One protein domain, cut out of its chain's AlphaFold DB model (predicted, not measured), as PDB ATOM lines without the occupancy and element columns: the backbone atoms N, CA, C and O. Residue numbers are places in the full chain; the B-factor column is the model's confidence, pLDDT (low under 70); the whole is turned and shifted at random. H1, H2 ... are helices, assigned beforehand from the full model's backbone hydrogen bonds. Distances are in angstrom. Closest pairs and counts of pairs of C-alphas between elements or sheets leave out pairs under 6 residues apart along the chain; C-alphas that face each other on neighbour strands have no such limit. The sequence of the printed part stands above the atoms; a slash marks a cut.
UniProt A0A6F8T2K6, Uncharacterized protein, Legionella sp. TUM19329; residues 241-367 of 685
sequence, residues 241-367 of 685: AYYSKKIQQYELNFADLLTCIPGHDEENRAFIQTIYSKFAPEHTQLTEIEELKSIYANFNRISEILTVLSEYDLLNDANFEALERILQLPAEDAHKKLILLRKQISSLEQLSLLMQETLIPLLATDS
ATOM      1  N   ALA A 241     185.905 238.743 333.117       76.62
ATOM      2  CA  ALA A 241     186.388 239.130 331.791       76.62
ATOM      3  C   ALA A 241     187.882 239.492 331.792       76.62
ATOM      4  O   ALA A 241     188.606 239.126 330.864       76.62
ATOM      5  N   TYR A 242     188.364 240.153 332.851       80.31
ATOM      6  CA  TYR A 242     189.784 240.460 333.011       80.31
ATOM      7  C   TYR A 242     190.639 239.189 333.056       80.31
ATOM      8  O   TYR A 242     191.608 239.074 332.302       80.31
ATOM      9  N   TYR A 243     190.271 238.219 333.901       73.62
ATOM     10  CA  TYR A 243     191.020 236.963 334.024       73.62
ATOM     11  C   TYR A 243     190.963 236.150 332.741       73.62
ATOM     12  O   TYR A 243     191.993 235.649 332.306       73.62
ATOM     13  N   SER A 244     189.799 236.094 332.096       76.75
ATOM     14  CA  SER A 244     189.625 235.391 330.821       76.75
ATOM     15  C   SER A 244     190.555 235.957 329.743       76.75
ATOM     16  O   SER A 244     191.305 235.212 329.118       76.75
ATOM     17  N   LYS A 245     190.601 237.290 329.593       80.19
ATOM     18  CA  LYS A 245     191.524 237.962 328.664       80.19
ATOM     19  C   LYS A 245     192.992 237.717 329.025       80.19
ATOM     20  O   LYS A 245     193.838 237.609 328.142       80.19
ATOM     21  N   LYS A 246     193.319 237.650 330.319       79.56
ATOM     22  CA  LYS A 246     194.684 237.368 330.779       79.56
ATOM     23  C   LYS A 246     195.109 235.926 330.531       79.56
ATOM     24  O   LYS A 246     196.241 235.721 330.115       79.56
ATOM     25  N   ILE A 247     194.225 234.956 330.747       77.38
ATOM     26  CA  ILE A 247     194.469 233.545 330.428       77.38
ATOM     27  C   ILE A 247     194.749 233.404 328.927       77.38
ATOM     28  O   ILE A 247     195.800 232.885 328.571       77.38
ATOM     29  N   GLN A 248     193.919 234.010 328.070       80.81
ATOM     30  CA  GLN A 248     194.155 234.059 326.617       80.81
ATOM     31  C   GLN A 248     195.511 234.682 326.253       80.81
ATOM     32  O   GLN A 248     196.201 234.211 325.355       80.81
ATOM     33  N   GLN A 249     195.925 235.741 326.956       83.38
ATOM     34  CA  GLN A 249     197.245 236.336 326.744       83.38
ATOM     35  C   GLN A 249     198.378 235.346 327.073       83.38
ATOM     36  O   GLN A 249     199.352 235.287 326.331       83.38
ATOM     37  N   TYR A 250     198.269 234.569 328.154       77.69
ATOM     38  CA  TYR A 250     199.275 233.552 328.476       77.69
ATOM     39  C   TYR A 250     199.266 232.385 327.495       77.69
ATOM     40  O   TYR A 250     200.336 231.888 327.173       77.69
ATOM     41  N   GLU A 251     198.103 231.977 326.990       76.44
ATOM     42  CA  GLU A 251     198.011 230.963 325.933       76.44
ATOM     43  C   GLU A 251     198.796 231.388 324.688       76.44
ATOM     44  O   GLU A 251     199.577 230.600 324.158       76.44
ATOM     45  N   LEU A 252     198.647 232.651 324.271       82.69
ATOM     46  CA  LEU A 252     199.433 233.225 323.178       82.69
ATOM     47  C   LEU A 252     200.926 233.248 323.517       82.69
ATOM     48  O   LEU A 252     201.730 232.776 322.724       82.69
ATOM     49  N   ASN A 253     201.294 233.708 324.718       80.19
ATOM     50  CA  ASN A 253     202.695 233.720 325.146       80.19
ATOM     51  C   ASN A 253     203.308 232.310 325.164       80.19
ATOM     52  O   ASN A 253     204.481 232.154 324.840       80.19
ATOM     53  N   PHE A 254     202.548 231.282 325.557       82.50
ATOM     54  CA  PHE A 254     203.016 229.895 325.522       82.50
ATOM     55  C   PHE A 254     203.212 229.444 324.091       82.50
ATOM     56  O   PHE A 254     204.270 228.917 323.782       82.50
ATOM     57  N   ALA A 255     202.231 229.678 323.216       78.69
ATOM     58  CA  ALA A 255     202.356 229.341 321.806       78.69
ATOM     59  C   ALA A 255     203.612 229.982 321.202       78.69
ATOM     60  O   ALA A 255     204.418 229.274 320.603       78.69
ATOM     61  N   ASP A 256     203.829 231.275 321.454       81.75
ATOM     62  CA  ASP A 256     204.999 232.013 320.982       81.75
ATOM     63  C   ASP A 256     206.310 231.425 321.530       81.75
ATOM     64  O   ASP A 256     207.212 231.128 320.748       81.75
ATOM     65  N   LEU A 257     206.417 231.183 322.846       80.25
ATOM     66  CA  LEU A 257     207.612 230.578 323.460       80.25
ATOM     67  C   LEU A 257     207.915 229.185 322.896       80.25
ATOM     68  O   LEU A 257     209.074 228.830 322.693       80.25
ATOM     69  N   LEU A 258     206.875 228.394 322.640       72.94
ATOM     70  CA  LEU A 258     207.001 227.024 322.158       72.94
ATOM     71  C   LEU A 258     207.324 226.942 320.660       72.94
ATOM     72  O   LEU A 258     207.922 225.958 320.230       72.94
ATOM     73  N   THR A 259     207.021 227.978 319.866       75.56
ATOM     74  CA  THR A 259     207.433 228.034 318.445       75.56
ATOM     75  C   THR A 259     208.952 228.013 318.250       75.56
ATOM     76  O   THR A 259     209.434 227.704 317.161       75.56
ATOM     77  N   CYS A 260     209.718 228.291 319.307       69.00
ATOM     78  CA  CYS A 260     211.173 228.185 319.312       69.00
ATOM     79  C   CYS A 260     211.684 226.735 319.232       69.00
ATOM     80  O   CYS A 260     212.878 226.539 319.019       69.00
ATOM     81  N   ILE A 261     210.818 225.727 319.396       69.62
ATOM     82  CA  ILE A 261     211.186 224.305 319.379       69.62
ATOM     83  C   ILE A 261     210.841 223.722 318.000       69.62
ATOM     84  O   ILE A 261     209.662 223.551 317.677       69.62
ATOM     85  N   PRO A 262     211.835 223.407 317.155       64.75
ATOM     86  CA  PRO A 262     211.571 222.941 315.800       64.75
ATOM     87  C   PRO A 262     210.938 221.544 315.798       64.75
ATOM     88  O   PRO A 262     211.535 220.607 316.314       64.75
ATOM     89  N   GLY A 263     209.787 221.383 315.135       69.12
ATOM     90  CA  GLY A 263     209.218 220.064 314.819       69.12
ATOM     91  C   GLY A 263     208.160 219.520 315.783       69.12
ATOM     92  O   GLY A 263     207.762 218.375 315.601       69.12
ATOM     93  N   HIS A 264     207.678 220.324 316.737       68.44
ATOM     94  CA  HIS A 264     206.769 219.879 317.807       68.44
ATOM     95  C   HIS A 264     205.433 220.652 317.859       68.44
ATOM     96  O   HIS A 264     204.852 220.859 318.921       68.44
ATOM     97  N   ASP A 265     204.927 221.142 316.723       71.12
ATOM     98  CA  ASP A 265     203.726 221.999 316.686       71.12
ATOM     99  C   ASP A 265     202.449 221.313 317.202       71.12
ATOM    100  O   ASP A 265     201.512 221.990 317.646       71.12
ATOM    101  N   GLU A 266     202.352 219.988 317.083       73.00
ATOM    102  CA  GLU A 266     201.209 219.216 317.584       73.00
ATOM    103  C   GLU A 266     201.346 218.947 319.086       73.00
ATOM    104  O   GLU A 266     200.388 219.156 319.831       73.00
ATOM    105  N   GLU A 267     202.544 218.597 319.548       72.00
ATOM    106  CA  GLU A 267     202.888 218.382 320.953       72.00
ATOM    107  C   GLU A 267     202.766 219.679 321.762       72.00
ATOM    108  O   GLU A 267     202.139 219.695 322.816       72.00
ATOM    109  N   ASN A 268     203.244 220.803 321.226       73.00
ATOM    110  CA  ASN A 268     203.115 222.125 321.840       73.00
ATOM    111  C   ASN A 268     201.642 222.526 322.015       73.00
ATOM    112  O   ASN A 268     201.241 223.054 323.057       73.00
ATOM    113  N   ARG A 269     200.800 222.237 321.013       75.88
ATOM    114  CA  ARG A 269     199.348 222.452 321.109       75.88
ATOM    115  C   ARG A 269     198.701 221.516 322.127       75.88
ATOM    116  O   ARG A 269     197.855 221.971 322.898       75.88
ATOM    117  N   ALA A 270     199.105 220.247 322.167       77.06
ATOM    118  CA  ALA A 270     198.634 219.280 323.155       77.06
ATOM    119  C   ALA A 270     199.038 219.673 324.587       77.06
ATOM    120  O   ALA A 270     198.238 219.537 325.515       77.06
ATOM    121  N   PHE A 271     200.228 220.246 324.772       77.75
ATOM    122  CA  PHE A 271     200.703 220.749 326.057       77.75
ATOM    123  C   PHE A 271     199.876 221.944 326.544       77.75
ATOM    124  O   PHE A 271     199.387 221.939 327.675       77.75
ATOM    125  N   ILE A 272     199.622 222.932 325.675       75.88
ATOM    126  CA  ILE A 272     198.736 224.070 325.986       75.88
ATOM    127  C   ILE A 272     197.333 223.572 326.359       75.88
ATOM    128  O   ILE A 272     196.767 224.009 327.363       75.88
ATOM    129  N   GLN A 273     196.787 222.613 325.604       77.81
ATOM    130  CA  GLN A 273     195.500 221.989 325.921       77.81
ATOM    131  C   GLN A 273     195.530 221.228 327.250       77.81
ATOM    132  O   GLN A 273     194.555 221.267 327.999       77.81
ATOM    133  N   THR A 274     196.645 220.580 327.589       79.94
ATOM    134  CA  THR A 274     196.825 219.888 328.869       79.94
ATOM    135  C   THR A 274     196.809 220.881 330.026       79.94
ATOM    136  O   THR A 274     196.043 220.686 330.971       79.94
ATOM    137  N   ILE A 275     197.566 221.982 329.934       75.31
ATOM    138  CA  ILE A 275     197.529 223.073 330.922       75.31
ATOM    139  C   ILE A 275     196.093 223.589 331.068       75.31
ATOM    140  O   ILE A 275     195.595 223.722 332.188       75.31
ATOM    141  N   TYR A 276     195.411 223.824 329.946       75.56
ATOM    142  CA  TYR A 276     194.031 224.292 329.943       75.56
ATOM    143  C   TYR A 276     193.092 223.307 330.638       75.56
ATOM    144  O   TYR A 276     192.436 223.689 331.593       75.56
ATOM    145  N   SER A 277     193.086 222.031 330.258       77.62
ATOM    146  CA  SER A 277     192.213 221.008 330.856       77.62
ATOM    147  C   SER A 277     192.449 220.783 332.355       77.62
ATOM    148  O   SER A 277     191.542 220.382 333.076       77.62
ATOM    149  N   LYS A 278     193.673 221.027 332.839       74.88
ATOM    150  CA  LYS A 278     194.045 220.804 334.241       74.88
ATOM    151  C   LYS A 278     193.667 221.951 335.159       74.88
ATOM    152  O   LYS A 278     193.474 221.719 336.352       74.88
ATOM    153  N   PHE A 279     193.599 223.169 334.629       73.50
ATOM    154  CA  PHE A 279     193.283 224.342 335.431       73.50
ATOM    155  C   PHE A 279     191.911 224.929 335.096       73.50
ATOM    156  O   PHE A 279     191.232 225.367 336.012       73.50
ATOM    157  N   ALA A 280     191.446 224.895 333.848       68.19
ATOM    158  CA  ALA A 280     190.119 225.377 333.482       68.19
ATOM    159  C   ALA A 280     189.015 224.388 333.917       68.19
ATOM    160  O   ALA A 280     189.065 223.220 333.532       68.19
ATOM    161  N   PRO A 281     188.004 224.816 334.692       59.25
ATOM    162  CA  PRO A 281     186.865 223.976 335.033       59.25
ATOM    163  C   PRO A 281     185.956 223.761 333.828       59.25
ATOM    164  O   PRO A 281     185.724 224.666 333.027       59.25
ATOM    165  N   GLU A 282     185.360 222.572 333.755       55.28
ATOM    166  CA  GLU A 282     184.388 222.232 332.713       55.28
ATOM    167  C   GLU A 282     183.053 222.990 332.884       55.28
ATOM    168  O   GLU A 282     182.327 223.179 331.906       55.28
ATOM    169  N   HIS A 283     182.734 223.482 334.092       51.78
ATOM    170  CA  HIS A 283     181.470 224.163 334.401       51.78
ATOM    171  C   HIS A 283     181.649 225.318 335.403       51.78
ATOM    172  O   HIS A 283     181.721 225.102 336.610       51.78
ATOM    173  N   THR A 284     181.656 226.560 334.922       50.22
ATOM    174  CA  THR A 284     181.660 227.766 335.764       50.22
ATOM    175  C   THR A 284     180.240 228.101 336.240       50.22
ATOM    176  O   THR A 284     179.391 228.468 335.432       50.22
ATOM    177  N   GLN A 285     179.959 227.993 337.547       47.41
ATOM    178  CA  GLN A 285     178.828 228.683 338.191       47.41
ATOM    179  C   GLN A 285     179.192 229.160 339.608       47.41
ATOM    180  O   GLN A 285     179.665 228.392 340.437       47.41
ATOM    181  N   LEU A 286     178.914 230.444 339.880       42.28
ATOM    182  CA  LEU A 286     178.943 231.166 341.173       42.28
ATOM    183  C   LEU A 286     180.283 231.269 341.947       42.28
ATOM    184  O   LEU A 286     180.413 232.186 342.753       42.28
ATOM    185  N   THR A 287     181.310 230.472 341.630       54.72
ATOM    186  CA  THR A 287     182.716 230.591 342.107       54.72
ATOM    187  C   THR A 287     183.677 231.210 341.081       54.72
ATOM    188  O   THR A 287     184.890 231.247 341.296       54.72
ATOM    189  N   GLU A 288     183.147 231.734 339.970       67.88
ATOM    190  CA  GLU A 288     183.909 232.021 338.747       67.88
ATOM    191  C   GLU A 288     185.158 232.879 338.977       67.88
ATOM    192  O   GLU A 288     186.208 232.591 338.420       67.88
ATOM    193  N   ILE A 289     185.096 233.919 339.816       65.75
ATOM    194  CA  ILE A 289     186.231 234.838 339.990       65.75
ATOM    195  C   ILE A 289     187.368 234.214 340.815       65.75
ATOM    196  O   ILE A 289     188.535 234.427 340.497       65.75
ATOM    197  N   GLU A 290     187.069 233.485 341.893       66.88
ATOM    198  CA  GLU A 290     188.106 232.849 342.727       66.88
ATOM    199  C   GLU A 290     188.792 231.706 341.991       66.88
ATOM    200  O   GLU A 290     190.016 231.565 342.027       66.88
ATOM    201  N   GLU A 291     187.990 230.932 341.273       70.94
ATOM    202  CA  GLU A 291     188.460 229.854 340.428       70.94
ATOM    203  C   GLU A 291     189.325 230.406 339.289       70.94
ATOM    204  O   GLU A 291     190.495 230.041 339.181       70.94
ATOM    205  N   LEU A 292     188.843 231.413 338.544       71.81
ATOM    206  CA  LEU A 292     189.627 232.100 337.510       71.81
ATOM    207  C   LEU A 292     190.916 232.735 338.045       71.81
ATOM    208  O   LEU A 292     191.913 232.759 337.327       71.81
ATOM    209  N   LYS A 293     190.951 233.213 339.295       71.12
ATOM    210  CA  LYS A 293     192.191 233.694 339.933       71.12
ATOM    211  C   LYS A 293     193.187 232.577 340.182       71.12
ATOM    212  O   LYS A 293     194.376 232.768 339.930       71.12
ATOM    213  N   SER A 294     192.724 231.439 340.693       73.69
ATOM    214  CA  SER A 294     193.572 230.265 340.915       73.69
ATOM    215  C   SER A 294     194.191 229.791 339.597       73.69
ATOM    216  O   SER A 294     195.405 229.588 339.506       73.69
ATOM    217  N   ILE A 295     193.365 229.741 338.548       74.44
ATOM    218  CA  ILE A 295     193.748 229.402 337.175       74.44
ATOM    219  C   ILE A 295     194.774 230.386 336.647       74.44
ATOM    220  O   ILE A 295     195.890 229.995 336.320       74.44
ATOM    221  N   TYR A 296     194.433 231.674 336.646       77.06
ATOM    222  CA  TYR A 296     195.324 232.759 336.250       77.06
ATOM    223  C   TYR A 296     196.671 232.681 336.978       77.06
ATOM    224  O   TYR A 296     197.719 232.827 336.354       77.06
ATOM    225  N   ALA A 297     196.673 232.402 338.284       75.81
ATOM    226  CA  ALA A 297     197.901 232.274 339.053       75.81
ATOM    227  C   ALA A 297     198.744 231.064 338.615       75.81
ATOM    228  O   ALA A 297     199.969 231.162 338.607       75.81
ATOM    229  N   ASN A 298     198.129 229.936 338.246       77.06
ATOM    230  CA  ASN A 298     198.842 228.765 337.724       77.06
ATOM    231  C   ASN A 298     199.388 228.998 336.318       77.06
ATOM    232  O   ASN A 298     200.570 228.745 336.100       77.06
ATOM    233  N   PHE A 299     198.584 229.559 335.416       77.25
ATOM    234  CA  PHE A 299     199.044 229.972 334.090       77.25
ATOM    235  C   PHE A 299     200.211 230.954 334.195       77.25
ATOM    236  O   PHE A 299     201.252 230.737 333.588       77.25
ATOM    237  N   ASN A 300     200.113 231.974 335.049       80.25
ATOM    238  CA  ASN A 300     201.219 232.903 335.254       80.25
ATOM    239  C   ASN A 300     202.485 232.203 335.792       80.25
ATOM    240  O   ASN A 300     203.580 232.488 335.328       80.25
ATOM    241  N   ARG A 301     202.362 231.256 336.737       84.62
ATOM    242  CA  ARG A 301     203.517 230.476 337.235       84.62
ATOM    243  C   ARG A 301     204.172 229.652 336.131       84.62
ATOM    244  O   ARG A 301     205.391 229.642 336.048       84.62
ATOM    245  N   ILE A 302     203.373 228.967 335.317       82.94
ATOM    246  CA  ILE A 302     203.879 228.164 334.198       82.94
ATOM    247  C   ILE A 302     204.552 229.071 333.172       82.94
ATOM    248  O   ILE A 302     205.648 228.751 332.732       82.94
ATOM    249  N   SER A 303     203.961 230.235 332.876       83.06
ATOM    250  CA  SER A 303     204.576 231.253 332.020       83.06
ATOM    251  C   SER A 303     205.952 231.643 332.498       83.06
ATOM    252  O   SER A 303     206.891 231.587 331.723       83.06
ATOM    253  N   GLU A 304     206.069 232.029 333.765       84.56
ATOM    254  CA  GLU A 304     207.342 232.453 334.336       84.56
ATOM    255  C   GLU A 304     208.375 231.319 334.298       84.56
ATOM    256  O   GLU A 304     209.524 231.563 333.949       84.56
ATOM    257  N   ILE A 305     207.972 230.077 334.599       85.75
ATOM    258  CA  ILE A 305     208.861 228.911 334.502       85.75
ATOM    259  C   ILE A 305     209.334 228.719 333.057       85.75
ATOM    260  O   ILE A 305     210.532 228.607 332.833       85.75
ATOM    261  N   LEU A 306     208.426 228.716 332.075       83.50
ATOM    262  CA  LEU A 306     208.774 228.551 330.660       83.50
ATOM    263  C   LEU A 306     209.647 229.697 330.142       83.50
ATOM    264  O   LEU A 306     210.593 229.445 329.407       83.50
ATOM    265  N   THR A 307     209.374 230.939 330.548       85.75
ATOM    266  CA  THR A 307     210.220 232.090 330.219       85.75
ATOM    267  C   THR A 307     211.631 231.894 330.761       85.75
ATOM    268  O   THR A 307     212.580 232.003 329.993       85.75
ATOM    269  N   VAL A 308     211.778 231.507 332.032       86.31
ATOM    270  CA  VAL A 308     213.095 231.215 332.615       86.31
ATOM    271  C   VAL A 308     213.781 230.073 331.867       86.31
ATOM    272  O   VAL A 308     214.950 230.180 331.533       86.31
ATOM    273  N   LEU A 309     213.084 228.986 331.538       84.31
ATOM    274  CA  LEU A 309     213.698 227.907 330.757       84.31
ATOM    275  C   LEU A 309     214.123 228.373 329.362       84.31
ATOM    276  O   LEU A 309     215.178 227.963 328.890       84.31
ATOM    277  N   SER A 310     213.350 229.254 328.728       84.19
ATOM    278  CA  SER A 310     213.712 229.859 327.446       84.19
ATOM    279  C   SER A 310     214.965 230.724 327.540       84.19
ATOM    280  O   SER A 310     215.786 230.674 326.636       84.19
ATOM    281  N   GLU A 311     215.122 231.508 328.609       87.38
ATOM    282  CA  GLU A 311     216.282 232.390 328.812       87.38
ATOM    283  C   GLU A 311     217.610 231.624 328.920       87.38
ATOM    284  O   GLU A 311     218.665 232.188 328.636       87.38
ATOM    285  N   TYR A 312     217.558 230.348 329.312       85.06
ATOM    286  CA  TYR A 312     218.723 229.472 329.472       85.06
ATOM    287  C   TYR A 312     218.776 228.338 328.433       85.06
ATOM    288  O   TYR A 312     219.446 227.334 328.669       85.06
ATOM    289  N   ASP A 313     218.061 228.467 327.308       85.00
ATOM    290  CA  ASP A 313     218.022 227.475 326.219       85.00
ATOM    291  C   ASP A 313     217.638 226.052 326.690       85.00
ATOM    292  O   ASP A 313     218.135 225.030 326.213       85.00
ATOM    293  N   LEU A 314     216.733 225.976 327.670       84.12
ATOM    294  CA  LEU A 314     216.267 224.742 328.306       84.12
ATOM    295  C   LEU A 314     214.866 224.301 327.865       84.12
ATOM    296  O   LEU A 314     214.329 223.348 328.431       84.12
ATOM    297  N   LEU A 315     214.270 224.936 326.856       81.88
ATOM    298  CA  LEU A 315     213.039 224.441 326.234       81.88
ATOM    299  C   LEU A 315     213.363 223.253 325.310       81.88
ATOM    300  O   LEU A 315     213.648 223.428 324.130       81.88
ATOM    301  N   ASN A 316     213.343 222.041 325.867       80.38
ATOM    302  CA  ASN A 316     213.572 220.777 325.161       80.38
ATOM    303  C   ASN A 316     212.641 219.673 325.682       80.38
ATOM    304  O   ASN A 316     212.070 219.811 326.767       80.38
ATOM    305  N   ASP A 317     212.530 218.573 324.935       77.38
ATOM    306  CA  ASP A 317     211.603 217.464 325.210       77.38
ATOM    307  C   ASP A 317     211.672 216.959 326.654       77.38
ATOM    308  O   ASP A 317     210.645 216.799 327.307       77.38
ATOM    309  N   ALA A 318     212.874 216.785 327.208       80.19
ATOM    310  CA  ALA A 318     213.042 216.262 328.563       80.19
ATOM    311  C   ALA A 318     212.455 217.201 329.633       80.19
ATOM    312  O   ALA A 318     211.812 216.755 330.586       80.19
ATOM    313  N   ASN A 319     212.654 218.512 329.474       79.56
ATOM    314  CA  ASN A 319     212.105 219.508 330.390       79.56
ATOM    315  C   ASN A 319     210.595 219.701 330.191       79.56
ATOM    316  O   ASN A 319     209.885 219.953 331.171       79.56
ATOM    317  N   PHE A 320     210.084 219.522 328.968       78.31
ATOM    318  CA  PHE A 320     208.643 219.475 328.714       78.31
ATOM    319  C   PHE A 320     207.987 218.269 329.358       78.31
ATOM    320  O   PHE A 320     207.044 218.445 330.122       78.31
ATOM    321  N   GLU A 321     208.527 217.071 329.147       81.00
ATOM    322  CA  GLU A 321     208.041 215.854 329.793       81.00
ATOM    323  C   GLU A 321     208.031 215.997 331.319       81.00
ATOM    324  O   GLU A 321     207.090 215.567 331.985       81.00
ATOM    325  N   ALA A 322     209.057 216.624 331.900       82.75
ATOM    326  CA  ALA A 322     209.103 216.892 333.332       82.75
ATOM    327  C   ALA A 322     207.955 217.806 333.798       82.75
ATOM    328  O   ALA A 322     207.298 217.515 334.804       82.75
ATOM    329  N   LEU A 323     207.679 218.891 333.066       83.62
ATOM    330  CA  LEU A 323     206.549 219.779 333.348       83.62
ATOM    331  C   LEU A 323     205.205 219.072 333.127       83.62
ATOM    332  O   LEU A 323     204.314 219.191 333.967       83.62
ATOM    333  N   GLU A 324     205.063 218.276 332.070       83.06
ATOM    334  CA  GLU A 324     203.878 217.455 331.821       83.06
ATOM    335  C   GLU A 324     203.615 216.469 332.953       83.06
ATOM    336  O   GLU A 324     202.489 216.388 333.439       83.06
ATOM    337  N   ARG A 325     204.644 215.775 333.448       85.00
ATOM    338  CA  ARG A 325     204.520 214.874 334.603       85.00
ATOM    339  C   ARG A 325     204.007 215.609 335.840       85.00
ATOM    340  O   ARG A 325     203.226 215.039 336.599       85.00
ATOM    341  N   ILE A 326     204.399 216.870 336.050       84.88
ATOM    342  CA  ILE A 326     203.847 217.704 337.130       84.88
ATOM    343  C   ILE A 326     202.359 217.986 336.888       84.88
ATOM    344  O   ILE A 326     201.568 217.882 337.823       84.88
ATOM    345  N   LEU A 327     201.966 218.309 335.654       84.12
ATOM    346  CA  LEU A 327     200.573 218.596 335.290       84.12
ATOM    347  C   LEU A 327     199.674 217.351 335.307       84.12
ATOM    348  O   LEU A 327     198.472 217.455 335.548       84.12
ATOM    349  N   GLN A 328     200.236 216.165 335.090       85.25
ATOM    350  CA  GLN A 328     199.514 214.894 335.150       85.25
ATOM    351  C   GLN A 328     199.090 214.511 336.575       85.25
ATOM    352  O   GLN A 328     198.133 213.748 336.727       85.25
ATOM    353  N   LEU A 329     199.722 215.083 337.608       82.69
ATOM    354  CA  LEU A 329     199.325 214.909 339.008       82.69
ATOM    355  C   LEU A 329     197.871 215.368 339.260       82.69
ATOM    356  O   LEU A 329     197.284 216.100 338.448       82.69
ATOM    357  N   PRO A 330     197.265 214.971 340.399       83.81
ATOM    358  CA  PRO A 330     196.031 215.589 340.876       83.81
ATOM    359  C   PRO A 330     196.170 217.118 340.929       83.81
ATOM    360  O   PRO A 330     197.232 217.625 341.291       83.81
ATOM    361  N   ALA A 331     195.111 217.861 340.586       77.38
ATOM    362  CA  ALA A 331     195.177 219.318 340.395       77.38
ATOM    363  C   ALA A 331     195.774 220.072 341.601       77.38
ATOM    364  O   ALA A 331     196.581 220.988 341.433       77.38
ATOM    365  N   GLU A 332     195.434 219.652 342.824       78.44
ATOM    366  CA  GLU A 332     195.982 220.231 344.056       78.44
ATOM    367  C   GLU A 332     197.497 219.987 344.201       78.44
ATOM    368  O   GLU A 332     198.243 220.882 344.603       78.44
ATOM    369  N   ASP A 333     197.976 218.799 343.833       81.00
ATOM    370  CA  ASP A 333     199.391 218.434 343.920       81.00
ATOM    371  C   ASP A 333     200.214 219.095 342.813       81.00
ATOM    372  O   ASP A 333     201.300 219.615 343.083       81.00
ATOM    373  N   ALA A 334     199.677 219.153 341.590       80.00
ATOM    374  CA  ALA A 334     200.257 219.913 340.485       80.00
ATOM    375  C   ALA A 334     200.438 221.386 340.886       80.00
ATOM    376  O   ALA A 334     201.528 221.948 340.764       80.00
ATOM    377  N   HIS A 335     199.397 221.990 341.467       80.94
ATOM    378  CA  HIS A 335     199.437 223.355 341.982       80.94
ATOM    379  C   HIS A 335     200.532 223.552 343.046       80.94
ATOM    380  O   HIS A 335     201.341 224.481 342.944       80.94
ATOM    381  N   LYS A 336     200.607 222.665 344.048       82.12
ATOM    382  CA  LYS A 336     201.642 222.717 345.095       82.12
ATOM    383  C   LYS A 336     203.051 222.597 344.514       82.12
ATOM    384  O   LYS A 336     203.931 223.366 344.912       82.12
ATOM    385  N   LYS A 337     203.271 221.684 343.562       83.06
ATOM    386  CA  LYS A 337     204.576 221.504 342.908       83.06
ATOM    387  C   LYS A 337     204.982 222.715 342.074       83.06
ATOM    388  O   LYS A 337     206.125 223.145 342.187       83.06
ATOM    389  N   LEU A 338     204.065 223.327 341.323       82.56
ATOM    390  CA  LEU A 338     204.347 224.553 340.564       82.56
ATOM    391  C   LEU A 338     204.698 225.735 341.479       82.56
ATOM    392  O   LEU A 338     205.620 226.498 341.189       82.56
ATOM    393  N   ILE A 339     204.005 225.879 342.616       82.12
ATOM    394  CA  ILE A 339     204.363 226.879 343.635       82.12
ATOM    395  C   ILE A 339     205.769 226.621 344.176       82.12
ATOM    396  O   ILE A 339     206.539 227.569 344.345       82.12
ATOM    397  N   LEU A 340     206.088 225.364 344.491       81.31
ATOM    398  CA  LEU A 340     207.396 224.989 345.014       81.31
ATOM    399  C   LEU A 340     208.501 225.296 343.997       81.31
ATOM    400  O   LEU A 340     209.439 226.008 344.345       81.31
ATOM    401  N   LEU A 341     208.340 224.857 342.749       83.19
ATOM    402  CA  LEU A 341     209.302 225.073 341.670       83.19
ATOM    403  C   LEU A 341     209.570 226.566 341.437       83.19
ATOM    404  O   LEU A 341     210.721 226.997 341.462       83.19
ATOM    405  N   ARG A 342     208.520 227.393 341.336       84.06
ATOM    406  CA  ARG A 342     208.675 228.855 341.222       84.06
ATOM    407  C   ARG A 342     209.428 229.452 342.414       84.06
ATOM    408  O   ARG A 342     210.270 230.326 342.234       84.06
ATOM    409  N   LYS A 343     209.131 229.013 343.644       83.00
ATOM    410  CA  LYS A 343     209.854 229.486 344.840       83.00
ATOM    411  C   LYS A 343     211.329 229.098 344.795       83.00
ATOM    412  O   LYS A 343     212.163 229.885 345.236       83.00
ATOM    413  N   GLN A 344     211.649 227.910 344.288       83.00
ATOM    414  CA  GLN A 344     213.027 227.454 344.132       83.00
ATOM    415  C   GLN A 344     213.765 228.287 343.077       83.00
ATOM    416  O   GLN A 344     214.839 228.792 343.387       83.00
ATOM    417  N   ILE A 345     213.154 228.530 341.911       83.75
ATOM    418  CA  ILE A 345     213.689 229.425 340.868       83.75
ATOM    419  C   ILE A 345     213.936 230.829 341.429       83.75
ATOM    420  O   ILE A 345     215.052 231.327 341.358       83.75
ATOM    421  N   SER A 346     212.939 231.429 342.086       83.38
ATOM    422  CA  SER A 346     213.083 232.765 342.680       83.38
ATOM    423  C   SER A 346     214.159 232.813 343.772       83.38
ATOM    424  O   SER A 346     214.853 233.815 343.914       83.38
ATOM    425  N   SER A 347     214.343 231.726 344.531       83.69
ATOM    426  CA  SER A 347     215.437 231.637 345.507       83.69
ATOM    427  C   SER A 347     216.801 231.621 344.815       83.69
ATOM    428  O   SER A 347     217.715 232.293 345.275       83.69
ATOM    429  N   LEU A 348     216.947 230.874 343.716       83.81
ATOM    430  CA  LEU A 348     218.185 230.853 342.932       83.81
ATOM    431  C   LEU A 348     218.470 232.212 342.294       83.81
ATOM    432  O   LEU A 348     219.604 232.674 342.352       83.81
ATOM    433  N   GLU A 349     217.450 232.873 341.753       84.94
ATOM    434  CA  GLU A 349     217.551 234.220 341.189       84.94
ATOM    435  C   GLU A 349     218.034 235.236 342.237       84.94
ATOM    436  O   GLU A 349     219.025 235.928 342.019       84.94
ATOM    437  N   GLN A 350     217.414 235.261 343.425       82.19
ATOM    438  CA  GLN A 350     217.816 236.147 344.530       82.19
ATOM    439  C   GLN A 350     219.254 235.908 345.004       82.19
ATOM    440  O   GLN A 350     219.903 236.832 345.489       82.19
ATOM    441  N   LEU A 351     219.752 234.678 344.869       81.69
ATOM    442  CA  LEU A 351     221.125 234.305 345.208       81.69
ATOM    443  C   LEU A 351     222.106 234.513 344.041       81.69
ATOM    444  O   LEU A 351     223.293 234.253 344.206       81.69
ATOM    445  N   SER A 352     221.637 234.957 342.868       86.06
ATOM    446  CA  SER A 352     222.430 234.997 341.629       86.06
ATOM    447  C   SER A 352     223.034 233.630 341.255       86.06
ATOM    448  O   SER A 352     224.150 233.544 340.747       86.06
ATOM    449  N   LEU A 353     222.292 232.551 341.530       88.00
ATOM    450  CA  LEU A 353     222.647 231.150 341.256       88.00
ATOM    451  C   LEU A 353     221.759 230.509 340.178       88.00
ATOM    452  O   LEU A 353     221.787 229.288 339.990       88.00
ATOM    453  N   LEU A 354     220.922 231.305 339.512       88.31
ATOM    454  CA  LEU A 354     220.088 230.837 338.412       88.31
ATOM    455  C   LEU A 354     220.971 230.601 337.179       88.31
ATOM    456  O   LEU A 354     221.587 231.531 336.659       88.31
ATOM    457  N   MET A 355     221.078 229.340 336.764       88.88
ATOM    458  CA  MET A 355     221.899 228.887 335.640       88.88
ATOM    459  C   MET A 355     221.376 227.553 335.105       88.88
ATOM    460  O   MET A 355     220.561 226.889 335.754       88.88
ATOM    461  N   GLN A 356     221.854 227.140 333.933       88.56
ATOM    462  CA  GLN A 356     221.405 225.912 333.280       88.56
ATOM    463  C   GLN A 356     221.579 224.685 334.199       88.56
ATOM    464  O   GLN A 356     220.667 223.873 334.366       88.56
ATOM    465  N   GLU A 357     222.721 224.607 334.877       87.12
ATOM    466  CA  GLU A 357     223.127 223.523 335.770       87.12
ATOM    467  C   GLU A 357     222.264 223.427 337.034       87.12
ATOM    468  O   GLU A 357     222.161 222.350 337.623       87.12
ATOM    469  N   THR A 358     221.637 224.528 337.465       88.94
ATOM    470  CA  THR A 358     220.723 224.537 338.619       88.94
ATOM    471  C   THR A 358     219.268 224.323 338.213       88.94
ATOM    472  O   THR A 358     218.497 223.784 339.006       88.94
ATOM    473  N   LEU A 359     218.895 224.669 336.978       86.38
ATOM    474  CA  LEU A 359     217.546 224.485 336.435       86.38
ATOM    475  C   LEU A 359     217.244 223.034 336.035       86.38
ATOM    476  O   LEU A 359     216.167 222.531 336.350       86.38
ATOM    477  N   ILE A 360     218.191 222.331 335.410       82.94
ATOM    478  CA  ILE A 360     218.024 220.916 335.026       82.94
ATOM    479  C   ILE A 360     217.596 220.031 336.221       82.94
ATOM    480  O   ILE A 360     216.553 219.377 336.138       82.94
ATOM    481  N   PRO A 361     218.314 220.012 337.366       80.88
ATOM    482  CA  PRO A 361     217.936 219.181 338.513       80.88
ATOM    483  C   PRO A 361     216.672 219.654 339.254       80.88
ATOM    484  O   PRO A 361     216.133 218.897 340.066       80.88
ATOM    485  N   LEU A 362     216.190 220.881 339.010       81.50
ATOM    486  CA  LEU A 362     214.897 221.340 339.535       81.50
ATOM    487  C   LEU A 362     213.719 220.665 338.827       81.50
ATOM    488  O   LEU A 362     212.707 220.390 339.471       81.50
ATOM    489  N   LEU A 363     213.856 220.407 337.524       74.56
ATOM    490  CA  LEU A 363     212.819 219.791 336.697       74.56
ATOM    491  C   LEU A 363     212.926 218.265 336.660       74.56
ATOM    492  O   LEU A 363     211.905 217.581 336.654       74.56
ATOM    493  N   ALA A 364     214.144 217.721 336.672       67.81
ATOM    494  CA  ALA A 364     214.364 216.285 336.562       67.81
ATOM    495  C   ALA A 364     213.712 215.504 337.721       67.81
ATOM    496  O   ALA A 364     213.942 215.776 338.903       67.81
ATOM    497  N   THR A 365     212.919 214.479 337.397       58.34
ATOM    498  CA  THR A 365     212.349 213.563 338.400       58.34
ATOM    499  C   THR A 365     213.357 212.526 338.887       58.34
ATOM    500  O   THR A 365     213.201 212.002 339.991       58.34
ATOM    501  N   ASP A 366     214.424 212.299 338.119       56.28
ATOM    502  CA  ASP A 366     215.262 211.112 338.236       56.28
ATOM    503  C   ASP A 366     216.642 211.490 338.792       56.28
ATOM    504  O   ASP A 366     217.352 212.293 338.200       56.28
ATOM    505  N   SER A 367     216.968 210.939 339.969       60.53
ATOM    506  CA  SER A 367     218.252 210.982 340.701       60.53
ATOM    507  C   SER A 367     219.088 212.277 340.625       60.53
ATOM    508  O   SER A 367     219.676 212.607 339.601       60.53
TER     509      SER A 367
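What this domain is: This is residues 241 to 367 of the 685 residues of an uncharacterized protein of Legionella sp. TUM19329 (UniProt A0A6F8T2K6). H1, H2 and H3 form an up-and-down bundle, alternating in direction; H4 and H5 make a V packed on H2 and H3, H6 between its arms. The all-helix printed part has 127 residues with six named helices. It is compact: radius of gyration of the C-alphas 14.6 A, spans 45 by 33 by 26 A.

How they stand to each other: H1, residues 241 to 258, and H2, residues 265 to 279, are a hairpin. H1 touches H3, residues 288 to 311, at a shallow tilt of 22 degrees, closest C-alphas Ile 247 and Tyr 296, 5.9 A. H4, residues 317 to 328, touches H2 with residues 324 to 327 alone. H5, residues 331 to 350, touches H3 with residues 335 to 342 alone. H6, residues 356 to 363, touches H4. Every O i to N i+4 pair is within hydrogen-bond range in H1 to H5; H6 has 2 of 4.

Where its parts are: H3 is 33.9 A long; H1 begins at C-alpha (186.388, 239.130, 331.791), H6 ends at (212.819, 219.791, 336.697).

The domain as a whole: The printed part has no cut; 20 residues, among them 280 to 290, are under pLDDT 70.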